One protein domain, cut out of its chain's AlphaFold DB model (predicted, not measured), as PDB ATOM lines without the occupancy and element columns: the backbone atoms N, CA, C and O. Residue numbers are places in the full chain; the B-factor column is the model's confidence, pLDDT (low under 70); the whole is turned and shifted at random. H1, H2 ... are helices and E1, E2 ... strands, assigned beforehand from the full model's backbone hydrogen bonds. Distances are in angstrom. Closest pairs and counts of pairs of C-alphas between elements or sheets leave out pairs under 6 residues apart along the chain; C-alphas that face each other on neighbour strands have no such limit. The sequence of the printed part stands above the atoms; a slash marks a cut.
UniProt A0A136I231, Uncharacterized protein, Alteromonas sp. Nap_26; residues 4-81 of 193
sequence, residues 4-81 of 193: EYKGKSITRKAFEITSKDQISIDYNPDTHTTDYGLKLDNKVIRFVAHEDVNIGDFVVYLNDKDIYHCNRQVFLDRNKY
ATOM      1  N   GLU A   4     255.702 313.850 232.679       85.19
ATOM      2  CA  GLU A   4     256.490 314.319 233.836       85.19
ATOM      3  C   GLU A   4     255.680 315.121 234.860       85.19
ATOM      4  O   GLU A   4     255.193 316.201 234.578       85.19
ATOM      5  N   TYR A   5     255.619 314.629 236.088       81.94
ATOM      6  CA  TYR A   5     254.822 315.095 237.210       81.94
ATOM      7  C   TYR A   5     255.691 315.842 238.219       81.94
ATOM      8  O   TYR A   5     256.646 315.272 238.742       81.94
ATOM      9  N   LYS A   6     255.379 317.111 238.522       76.88
ATOM     10  CA  LYS A   6     256.135 317.895 239.513       76.88
ATOM     11  C   LYS A   6     255.573 317.648 240.914       76.88
ATOM     12  O   LYS A   6     254.486 318.100 241.260       76.88
ATOM     13  N   GLY A   7     256.317 316.931 241.746       74.94
ATOM     14  CA  GLY A   7     256.084 316.870 243.187       74.94
ATOM     15  C   GLY A   7     256.762 318.023 243.929       74.94
ATOM     16  O   GLY A   7     257.544 318.772 243.352       74.94
ATOM     17  N   LYS A   8     256.507 318.135 245.240       68.38
ATOM     18  CA  LYS A   8     257.086 319.198 246.092       68.38
ATOM     19  C   LYS A   8     258.619 319.274 246.047       68.38
ATOM     20  O   LYS A   8     259.173 320.356 246.173       68.38
ATOM     21  N   SER A   9     259.295 318.134 245.910       76.19
ATOM     22  CA  SER A   9     260.762 318.041 245.958       76.19
ATOM     23  C   SER A   9     261.381 317.241 244.812       76.19
ATOM     24  O   SER A   9     262.604 317.198 244.713       76.19
ATOM     25  N   ILE A  10     260.572 316.598 243.963       79.06
ATOM     26  CA  ILE A  10     261.056 315.737 242.876       79.06
ATOM     27  C   ILE A  10     260.128 315.797 241.663       79.06
ATOM     28  O   ILE A  10     258.913 315.922 241.820       79.06
ATOM     29  N   THR A  11     260.689 315.625 240.468       82.69
ATOM     30  CA  THR A  11     259.924 315.341 239.247       82.69
ATOM     31  C   THR A  11     259.820 313.827 239.073       82.69
ATOM     32  O   THR A  11     260.822 313.122 239.173       82.69
ATOM     33  N   ARG A  12     258.614 313.312 238.834       87.25
ATOM     34  CA  ARG A  12     258.337 311.888 238.607       87.25
ATOM     35  C   ARG A  12     257.873 311.674 237.184       87.25
ATOM     36  O   ARG A  12     257.090 312.461 236.676       87.25
ATOM     37  N   LYS A  13     258.264 310.579 236.552       92.81
ATOM     38  CA  LYS A  13     257.694 310.204 235.261       92.81
ATOM     39  C   LYS A  13     256.556 309.214 235.508       92.81
ATOM     40  O   LYS A  13     256.767 308.246 236.222       92.81
ATOM     41  N   ALA A  14     255.355 309.429 234.977       93.88
ATOM     42  CA  ALA A  14     254.230 308.519 235.210       93.88
ATOM     43  C   ALA A  14     253.283 308.385 234.015       93.88
ATOM     44  O   ALA A  14     253.230 309.242 233.135       93.88
ATOM     45  N   PHE A  15     252.544 307.284 233.984       94.12
ATOM     46  CA  PHE A  15     251.558 306.940 232.971       94.12
ATOM     47  C   PHE A  15     250.203 306.742 233.652       94.12
ATOM     48  O   PHE A  15     250.091 305.900 234.535       94.12
ATOM     49  N   GLU A  16     249.189 307.498 233.238       93.75
ATOM     50  CA  GLU A  16     247.810 307.318 233.708       93.75
ATOM     51  C   GLU A  16     247.148 306.151 232.974       93.75
ATOM     52  O   GLU A  16     247.102 306.148 231.744       93.75
ATOM     53  N   ILE A  17     246.643 305.177 233.724       94.31
ATOM     54  CA  ILE A  17     245.983 303.989 233.190       94.31
ATOM     55  C   ILE A  17     244.583 304.368 232.715       94.31
ATOM     56  O   ILE A  17     243.774 304.907 233.466       94.31
ATOM     57  N   THR A  18     244.265 304.050 231.470       91.88
ATOM     58  CA  THR A  18     242.963 304.298 230.854       91.88
ATOM     59  C   THR A  18     242.280 302.988 230.478       91.88
ATOM     60  O   THR A  18     242.895 301.927 230.431       91.88
ATOM     61  N   SER A  19     240.996 303.059 230.128       90.62
ATOM     62  CA  SER A  19     240.243 301.900 229.632       90.62
ATOM     63  C   SER A  19     240.771 301.316 228.314       90.62
ATOM     64  O   SER A  19     240.349 300.233 227.921       90.62
ATOM     65  N   LYS A  20     241.657 302.029 227.609       91.81
ATOM     66  CA  LYS A  20     242.276 301.570 226.358       91.81
ATOM     67  C   LYS A  20     243.566 300.787 226.594       91.81
ATOM     68  O   LYS A  20     244.057 300.155 225.662       91.81
ATOM     69  N   ASP A  21     244.123 300.867 227.797       92.94
ATOM     70  CA  ASP A  21     245.411 300.271 228.112       92.94
ATOM     71  C   ASP A  21     245.249 298.802 228.497       92.94
ATOM     72  O   ASP A  21     244.282 298.401 229.144       92.94
ATOM     73  N   GLN A  22     246.217 297.984 228.085       93.81
ATOM     74  CA  GLN A  22     246.226 296.561 228.389       93.81
ATOM     75  C   GLN A  22     247.187 296.295 229.550       93.81
ATOM     76  O   GLN A  22     248.407 296.393 229.390       93.81
ATOM     77  N   ILE A  23     246.613 295.940 230.702       95.00
ATOM     78  CA  ILE A  23     247.342 295.479 231.887       95.00
ATOM     79  C   ILE A  23     247.331 293.947 231.911       95.00
ATOM     80  O   ILE A  23     246.267 293.334 231.818       95.00
ATOM     81  N   SER A  24     248.506 293.329 232.018       93.31
ATOM     82  CA  SER A  24     248.670 291.903 232.309       93.31
ATOM     83  C   SER A  24     248.930 291.702 233.798       93.31
ATOM     84  O   SER A  24     249.634 292.499 234.420       93.31
ATOM     85  N   ILE A  25     248.355 290.636 234.353       92.50
ATOM     86  CA  ILE A  25     248.513 290.233 235.750       92.50
ATOM     87  C   ILE A  25     248.862 288.748 235.738       92.50
ATOM     88  O   ILE A  25     248.032 287.928 235.347       92.50
ATOM     89  N   ASP A  26     250.078 288.422 236.160       89.00
ATOM     90  CA  ASP A  26     250.606 287.062 236.157       89.00
ATOM     91  C   ASP A  26     250.924 286.644 237.598       89.00
ATOM     92  O   ASP A  26     251.877 287.123 238.212       89.00
ATOM     93  N   TYR A  27     250.100 285.764 238.169       89.19
ATOM     94  CA  TYR A  27     250.328 285.225 239.511       89.19
ATOM     95  C   TYR A  27     251.226 283.989 239.450       89.19
ATOM     96  O   TYR A  27     250.902 283.010 238.776       89.19
ATOM     97  N   ASN A  28     252.331 284.018 240.193       85.38
ATOM     98  CA  ASN A  28     253.211 282.876 240.376       85.38
ATOM     99  C   ASN A  28     252.836 282.127 241.671       85.38
ATOM    100  O   ASN A  28     253.068 282.646 242.769       85.38
ATOM    101  N   PRO A  29     252.285 280.902 241.576       86.31
ATOM    102  CA  PRO A  29     251.873 280.133 242.743       86.31
ATOM    103  C   PRO A  29     253.053 279.613 243.569       86.31
ATOM    104  O   PRO A  29     252.875 279.403 244.763       86.31
ATOM    105  N   ASP A  30     254.241 279.445 242.983       88.50
ATOM    106  CA  ASP A  30     255.406 278.890 243.680       88.50
ATOM    107  C   ASP A  30     256.073 279.932 244.587       88.50
ATOM    108  O   ASP A  30     256.571 279.609 245.665       88.50
ATOM    109  N   THR A  31     256.070 281.198 244.164       86.19
ATOM    110  CA  THR A  31     256.643 282.322 244.925       86.19
ATOM    111  C   THR A  31     255.589 283.167 245.636       86.19
ATOM    112  O   THR A  31     255.949 284.056 246.405       86.19
ATOM    113  N   HIS A  32     254.301 282.909 245.386       84.19
ATOM    114  CA  HIS A  32     253.171 283.735 245.827       84.19
ATOM    115  C   HIS A  32     253.334 285.220 245.464       84.19
ATOM    116  O   HIS A  32     252.932 286.107 246.217       84.19
ATOM    117  N   THR A  33     253.930 285.496 244.302       83.50
ATOM    118  CA  THR A  33     254.132 286.856 243.792       83.50
ATOM    119  C   THR A  33     253.232 287.122 242.598       83.50
ATOM    120  O   THR A  33     252.996 286.232 241.785       83.50
ATOM    121  N   THR A  34     252.772 288.363 242.466       88.38
ATOM    122  CA  THR A  34     252.024 288.825 241.294       88.38
ATOM    123  C   THR A  34     252.891 289.787 240.498       88.38
ATOM    124  O   THR A  34     253.314 290.816 241.026       88.38
ATOM    125  N   ASP A  35     253.129 289.461 239.234       88.88
ATOM    126  CA  ASP A  35     253.805 290.334 238.286       88.88
ATOM    127  C   ASP A  35     252.768 291.138 237.499       88.88
ATOM    128  O   ASP A  35     251.821 290.584 236.935       88.88
ATOM    129  N   TYR A  36     252.961 292.455 237.429       95.50
ATOM    130  CA  TYR A  36     252.111 293.344 236.644       95.50
ATOM    131  C   TYR A  36     252.862 293.858 235.418       95.50
ATOM    132  O   TYR A  36     254.053 294.181 235.483       95.50
ATOM    133  N   GLY A  37     252.162 293.959 234.289       95.25
ATOM    134  CA  GLY A  37     252.714 294.456 233.033       95.25
ATOM    135  C   GLY A  37     251.789 295.449 232.344       95.25
ATOM    136  O   GLY A  37     250.622 295.163 232.113       95.25
ATOM    137  N   LEU A  38     252.310 296.616 231.968       95.19
ATOM    138  CA  LEU A  38     251.633 297.578 231.100       95.19
ATOM    139  C   LEU A  38     252.142 297.383 229.672       95.19
ATOM    140  O   LEU A  38     253.325 297.600 229.390       95.19
ATOM    141  N   LYS A  39     251.259 296.988 228.757       93.62
ATOM    142  CA  LYS A  39     251.617 296.836 227.347       93.62
ATOM    143  C   LYS A  39     251.521 298.180 226.632       93.62
ATOM    144  O   LYS A  39     250.428 298.710 226.455       93.62
ATOM    145  N   LEU A  40     252.662 298.696 226.183       89.44
ATOM    146  CA  LEU A  40     252.755 299.890 225.346       89.44
ATOM    147  C   LEU A  40     253.402 299.516 224.016       89.44
ATOM    148  O   LEU A  40     254.545 299.055 223.979       89.44
ATOM    149  N   ASP A  41     252.671 299.727 222.925       84.94
ATOM    150  CA  ASP A  41     253.089 299.360 221.573       84.94
ATOM    151  C   ASP A  41     253.542 297.882 221.508       84.94
ATOM    152  O   ASP A  41     252.762 296.967 221.784       84.94
ATOM    153  N   ASN A  42     254.821 297.645 221.197       84.62
ATOM    154  CA  ASN A  42     255.447 296.321 221.114       84.62
ATOM    155  C   ASN A  42     256.304 295.972 222.346       84.62
ATOM    156  O   ASN A  42     257.177 295.107 222.265       84.62
ATOM    157  N   LYS A  43     256.111 296.658 223.478       89.50
ATOM    158  CA  LYS A  43     256.864 296.431 224.718       89.50
ATOM    159  C   LYS A  43     255.924 296.226 225.902       89.50
ATOM    160  O   LYS A  43     254.846 296.810 225.971       89.50
ATOM    161  N   VAL A  44     256.364 295.412 226.856       92.31
ATOM    162  CA  VAL A  44     255.698 295.252 228.153       92.31
ATOM    163  C   VAL A  44     256.579 295.895 229.210       92.31
ATOM    164  O   VAL A  44     257.739 295.517 229.370       92.31
ATOM    165  N   ILE A  45     256.029 296.881 229.909       93.56
ATOM    166  CA  ILE A  45     256.674 297.543 231.038       93.56
ATOM    167  C   ILE A  45     256.207 296.836 232.301       93.56
ATOM    168  O   ILE A  45     255.029 296.910 232.641       93.56
ATOM    169  N   ARG A  46     257.120 296.139 232.978       94.50
ATOM    170  CA  ARG A  46     256.819 295.476 234.251       94.50
ATOM    171  C   ARG A  46     256.848 296.479 235.394       94.50
ATOM    172  O   ARG A  46     257.707 297.360 235.402       94.50
ATOM    173  N   PHE A  47     255.928 296.340 236.340       95.12
ATOM    174  CA  PHE A  47     255.850 297.198 237.517       95.12
ATOM    175  C   PHE A  47     255.357 296.427 238.743       95.12
ATOM    176  O   PHE A  47     254.759 295.359 238.624       95.12
ATOM    177  N   VAL A  48     255.618 296.977 239.926       93.50
ATOM    178  CA  VAL A  48     255.152 296.433 241.207       93.50
ATOM    179  C   VAL A  48     253.843 297.109 241.605       93.50
ATOM    180  O   VAL A  48     253.750 298.333 241.540       93.50
ATOM    181  N   ALA A  49     252.852 296.345 242.058       94.19
ATOM    182  CA  ALA A  49     251.653 296.888 242.690       94.19
ATOM    183  C   ALA A  49     251.461 296.266 244.078       94.19
ATOM    184  O   ALA A  49     251.676 295.070 244.271       94.19
ATOM    185  N   HIS A  50     251.079 297.097 245.045       90.44
ATOM    186  CA  HIS A  50     250.783 296.679 246.422       90.44
ATOM    187  C   HIS A  50     249.281 296.720 246.738       90.44
ATOM    188  O   HIS A  50     248.868 296.366 247.839       90.44
ATOM    189  N   GLU A  51     248.483 297.167 245.776       92.06
ATOM    190  CA  GLU A  51     247.035 297.297 245.828       92.06
ATOM    191  C   GLU A  51     246.463 297.021 244.426       92.06
ATOM    192  O   GLU A  51     247.218 296.825 243.466       92.06
ATOM    193  N   ASP A  52     245.135 296.986 244.307       92.38
ATOM    194  CA  ASP A  52     244.474 296.745 243.024       92.38
ATOM    195  C   ASP A  52     244.763 297.866 242.018       92.38
ATOM    196  O   ASP A  52     244.687 299.058 242.327       92.38
ATOM    197  N   VAL A  53     245.054 297.470 240.779       94.62
ATOM    198  CA  VAL A  53     245.349 298.391 239.678       94.62
ATOM    199  C   VAL A  53     244.048 298.808 239.000       94.62
ATOM    200  O   VAL A  53     243.434 298.008 238.291       94.62
ATOM    201  N   ASN A  54     243.637 300.062 239.181       93.56
ATOM    202  CA  ASN A  54     242.380 300.575 238.647       93.56
ATOM    203  C   ASN A  54     242.585 301.545 237.478       93.56
ATOM    204  O   ASN A  54     243.623 302.190 237.321       93.56
ATOM    205  N   ILE A  55     241.543 301.691 236.655       91.38
ATOM    206  CA  ILE A  55     241.489 302.753 235.645       91.38
ATOM    207  C   ILE A  55     241.544 304.111 236.362       91.38
ATOM    208  O   ILE A  55     240.789 304.359 237.298       91.38
ATOM    209  N   GLY A  56     242.417 304.999 235.890       88.56
ATOM    210  CA  GLY A  56     242.677 306.316 236.469       88.56
ATOM    211  C   GLY A  56     243.853 306.355 237.448       88.56
ATOM    212  O   GLY A  56     244.269 307.459 237.815       88.56
ATOM    213  N   ASP A  57     244.398 305.202 237.846       94.88
ATOM    214  CA  ASP A  57     245.639 305.120 238.622       94.88
ATOM    215  C   ASP A  57     246.871 305.376 237.750       94.88
ATOM    216  O   ASP A  57     246.784 305.521 236.527       94.88
ATOM    217  N   PHE A  58     248.044 305.425 238.382       94.94
ATOM    218  CA  PHE A  58     249.295 305.740 237.710       94.94
ATOM    219  C   PHE A  58     250.315 304.611 237.820       94.94
ATOM    220  O   PHE A  58     250.551 304.074 238.898       94.94
ATOM    221  N   VAL A  59     250.994 304.316 236.712       96.38
ATOM    222  CA  VAL A  59     252.276 303.601 236.714       96.38
ATOM    223  C   VAL A  59     253.382 304.646 236.770       96.38
ATOM    224  O   VAL A  59     253.532 305.450 235.852       96.38
ATOM    225  N   VAL A  60     254.149 304.661 237.851       94.69
ATOM    226  CA  VAL A  60     255.227 305.614 238.113       94.69
ATOM    227  C   VAL A  60     256.557 304.973 237.748       94.69
ATOM    228  O   VAL A  60     256.890 303.898 238.226       94.69
ATOM    229  N   TYR A  61     257.323 305.647 236.899       94.12
ATOM    230  CA  TYR A  61     258.662 305.267 236.475       94.12
ATOM    231  C   TYR A  61     259.679 306.121 237.233       94.12
ATOM    232  O   TYR A  61     259.803 307.326 236.983       94.12
ATOM    233  N   LEU A  62     260.402 305.498 238.164       87.94
ATOM    234  CA  LEU A  62     261.534 306.120 238.844       87.94
ATOM    235  C   LEU A  62     262.829 305.861 238.059       87.94
ATOM    236  O   LEU A  62     263.592 306.786 237.789       87.94
ATOM    237  N   ASN A  63     263.062 304.599 237.688       89.62
ATOM    238  CA  ASN A  63     264.157 304.126 236.834       89.62
ATOM    239  C   ASN A  63     263.841 302.708 236.309       89.62
ATOM    240  O   ASN A  63     262.823 302.128 236.671       89.62
ATOM    241  N   ASP A  64     264.726 302.118 235.500       87.31
ATOM    242  CA  ASP A  64     264.517 300.789 234.890       87.31
ATOM    243  C   ASP A  64     264.317 299.630 235.883       87.31
ATOM    244  O   ASP A  64     263.854 298.561 235.489       87.31
ATOM    245  N   LYS A  65     264.683 299.809 237.157       88.06
ATOM    246  CA  LYS A  65     264.526 298.800 238.216       88.06
ATOM    247  C   LYS A  65     263.398 299.120 239.193       88.06
ATOM    248  O   LYS A  65     263.068 298.268 240.010       88.06
ATOM    249  N   ASP A  66     262.847 300.328 239.135       90.00
ATOM    250  CA  ASP A  66     261.870 300.829 240.094       90.00
ATOM    251  C   ASP A  66     260.730 301.519 239.341       90.00
ATOM    252  O   ASP A  66     260.763 302.716 239.024       90.00
ATOM    253  N   ILE A  67     259.754 300.689 238.982       95.62
ATOM    254  CA  ILE A  67     258.514 301.078 238.326       95.62
ATOM    255  C   ILE A  67     257.389 300.491 239.168       95.62
ATOM    256  O   ILE A  67     257.362 299.282 239.412       95.62
ATOM    257  N   TYR A  68     256.468 301.331 239.622       95.56
ATOM    258  CA  TYR A  68     255.449 300.918 240.580       95.56
ATOM    259  C   TYR A  68     254.096 301.562 240.293       95.56
ATOM    260  O   TYR A  68     254.006 302.644 239.715       95.56
ATOM    261  N   HIS A  69     253.028 300.886 240.691       96.75
ATOM    262  CA  HIS A  69     251.670 301.412 240.667       96.75
ATOM    263  C   HIS A  69     251.423 302.331 241.865       96.75
ATOM    264  O   HIS A  69     251.909 302.094 242.971       96.75
ATOM    265  N   CYS A  70     250.677 303.404 241.634       94.88
ATOM    266  CA  CYS A  70     250.239 304.323 242.664       94.88
ATOM    267  C   CYS A  70     248.779 304.698 242.419       94.88
ATOM    268  O   CYS A  70     248.439 305.183 241.333       94.88
ATOM    269  N   ASN A  71     247.942 304.529 243.447       94.31
ATOM    270  CA  ASN A  71     246.568 305.011 243.427       94.31
ATOM    271  C   ASN A  71     246.482 306.490 243.018       94.31
ATOM    272  O   ASN A  71     247.279 307.326 243.463       94.31
ATOM    273  N   ARG A  72     245.463 306.816 242.220       89.19
ATOM    274  CA  ARG A  72     245.174 308.170 241.741       89.19
ATOM    275  C   ARG A  72     245.259 309.246 242.820       89.19
ATOM    276  O   ARG A  72     245.971 310.228 242.624       89.19
ATOM    277  N   GLN A  73     244.535 309.089 243.927       83.25
ATOM    278  CA  GLN A  73     244.440 310.123 244.958       83.25
ATOM    279  C   GLN A  73     245.815 310.384 245.573       83.25
ATOM    280  O   GLN A  73     246.284 311.519 245.599       83.25
ATOM    281  N   VAL A  74     246.511 309.314 245.969       88.00
ATOM    282  CA  VAL A  74     247.858 309.390 246.553       88.00
ATOM    283  C   VAL A  74     248.837 310.043 245.585       88.00
ATOM    284  O   VAL A  74     249.693 310.839 245.986       88.00
ATOM    285  N   PHE A  75     248.738 309.693 244.306       89.94
ATOM    286  CA  PHE A  75     249.627 310.223 243.297       89.94
ATOM    287  C   PHE A  75     249.393 311.718 243.065       89.94
ATOM    288  O   PHE A  75     250.366 312.473 243.067       89.94
ATOM    289  N   LEU A  76     248.139 312.158 242.940       82.25
ATOM    290  CA  LEU A  76     247.783 313.566 242.739       82.25
ATOM    291  C   LEU A  76     248.066 314.431 243.980       82.25
ATOM    292  O   LEU A  76     248.574 315.540 243.839       82.25
ATOM    293  N   ASP A  77     247.873 313.914 245.197       78.81
ATOM    294  CA  ASP A  77     248.218 314.635 246.437       78.81
ATOM    295  C   ASP A  77     249.724 314.938 246.537       78.81
ATOM    296  O   ASP A  77     250.160 315.935 247.120       78.81
ATOM    297  N   ARG A  78     250.552 314.045 245.978       82.00
ATOM    298  CA  ARG A  78     252.022 314.125 246.031       82.00
ATOM    299  C   ARG A  78     252.638 314.803 244.818       82.00
ATOM    300  O   ARG A  78     253.824 315.155 244.862       82.00
ATOM    301  N   ASN A  79     251.876 314.939 243.740       80.12
ATOM    302  CA  ASN A  79     252.349 315.432 242.463       80.12
ATOM    303  C   ASN A  79     251.343 316.414 241.880       80.12
ATOM    304  O   ASN A  79     250.248 316.033 241.480       80.12
ATOM    305  N   LYS A  80     251.766 317.668 241.732       67.44
ATOM    306  CA  LYS A  80     251.057 318.627 240.898       67.44
ATOM    307  C   LYS A  80     251.230 318.160 239.442       67.44
ATOM    308  O   LYS A  80     252.312 318.280 238.863       67.44
ATOM    309  N   TYR A  81     250.193 317.552 238.861       60.34
ATOM    310  CA  TYR A  81     250.136 317.289 237.421       60.34
ATOM    311  C   TYR A  81     248.706 317.354 236.871       60.34
ATOM    312  O   TYR A  81     247.783 316.960 237.584       60.34
TER     313      TYR A  81
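Overview. This is residues 4 to 81 of the 193 residues of an uncharacterized protein of Alteromonas sp. Nap_26 (UniProt A0A136I231). What shape do these atoms make? Two twisted antiparallel sheets follow each other along an elongated model: the sheet E1 - E2 - E6 - E7, with the short helix H1 packed on it at one end, and the sheet E3 - E4 - E5, whose hairpin of E3 and E4 reaches to the other end. The two meet where the end of E5 comes up to E7. What is it built of, and how large is it? The printed part has 78 residues, mostly strand by class, with seven named strands and one named helix in the order E1 E2 E3 E4 E5 E6 E7 H1. It is compact, with a radius of gyration of the C-alphas of 12.8 A, and spans 40 by 25 by 22 A.

Along the chain. Where do the first strands lie? E1, residues 4 to 7, begins at C-alpha 4 (256.490, 314.319, 233.836), and E2 is residues 11 to 16, 15.5 A long. E3, residues 22 to 28, measures 19.5 A, and E4, residues 33 to 40, measures 22.6 A. What follows them? E5 is residues 43 to 47, E6 residues 58 to 63, 15.0 A long, and E7 residues 66 to 70. H1, residues 72 to 78, is 10.0 A long and ends at C-alpha 78 (252.022, 314.125, 246.031).

Arrangement. How is the four-strand sheet paired? E1 and E2 form a hairpin, with N 5 and O 12 at 2.7 A. E2 is staggered: it pairs with E1 over residues 11 to 13 and with E6 over residues 13 to 16, with N 61 and O 13 at 2.7 A. The hairpin of E6 and E7 has N 60 and O 68 at 2.8 A. Where is the helix? H1 is on this strongly twisted sheet; its closest C-alphas to E1 are those of Arg 78 and Gly 7, 5.7 A apart. Every O i to N i+4 pair in H1 is within hydrogen-bond range. How does the other sheet join? E3, E4 and E5 form a meander, each strand the antiparallel neighbour of the one before, with N 26 and O 35 at 2.9 A and N 38 and O 45 at 2.8 A. The closest C-alphas of E5 and E7, those of Phe 47 and Ile 67, are 4.8 A apart, while E3 and E7 are apart.

Size, cuts and confidence. How far does it reach? The two C-alphas farthest apart, those of Lys 8 and Asp 30, are 40.4 A apart. Is it unbroken? The printed part has no cut and no long link; the link E5 to E6, with 10 residues, is short but not tight. Where is confidence low? The mean pLDDT of the printed part is 88.8, and residues 8, 80 and 81 are under 70.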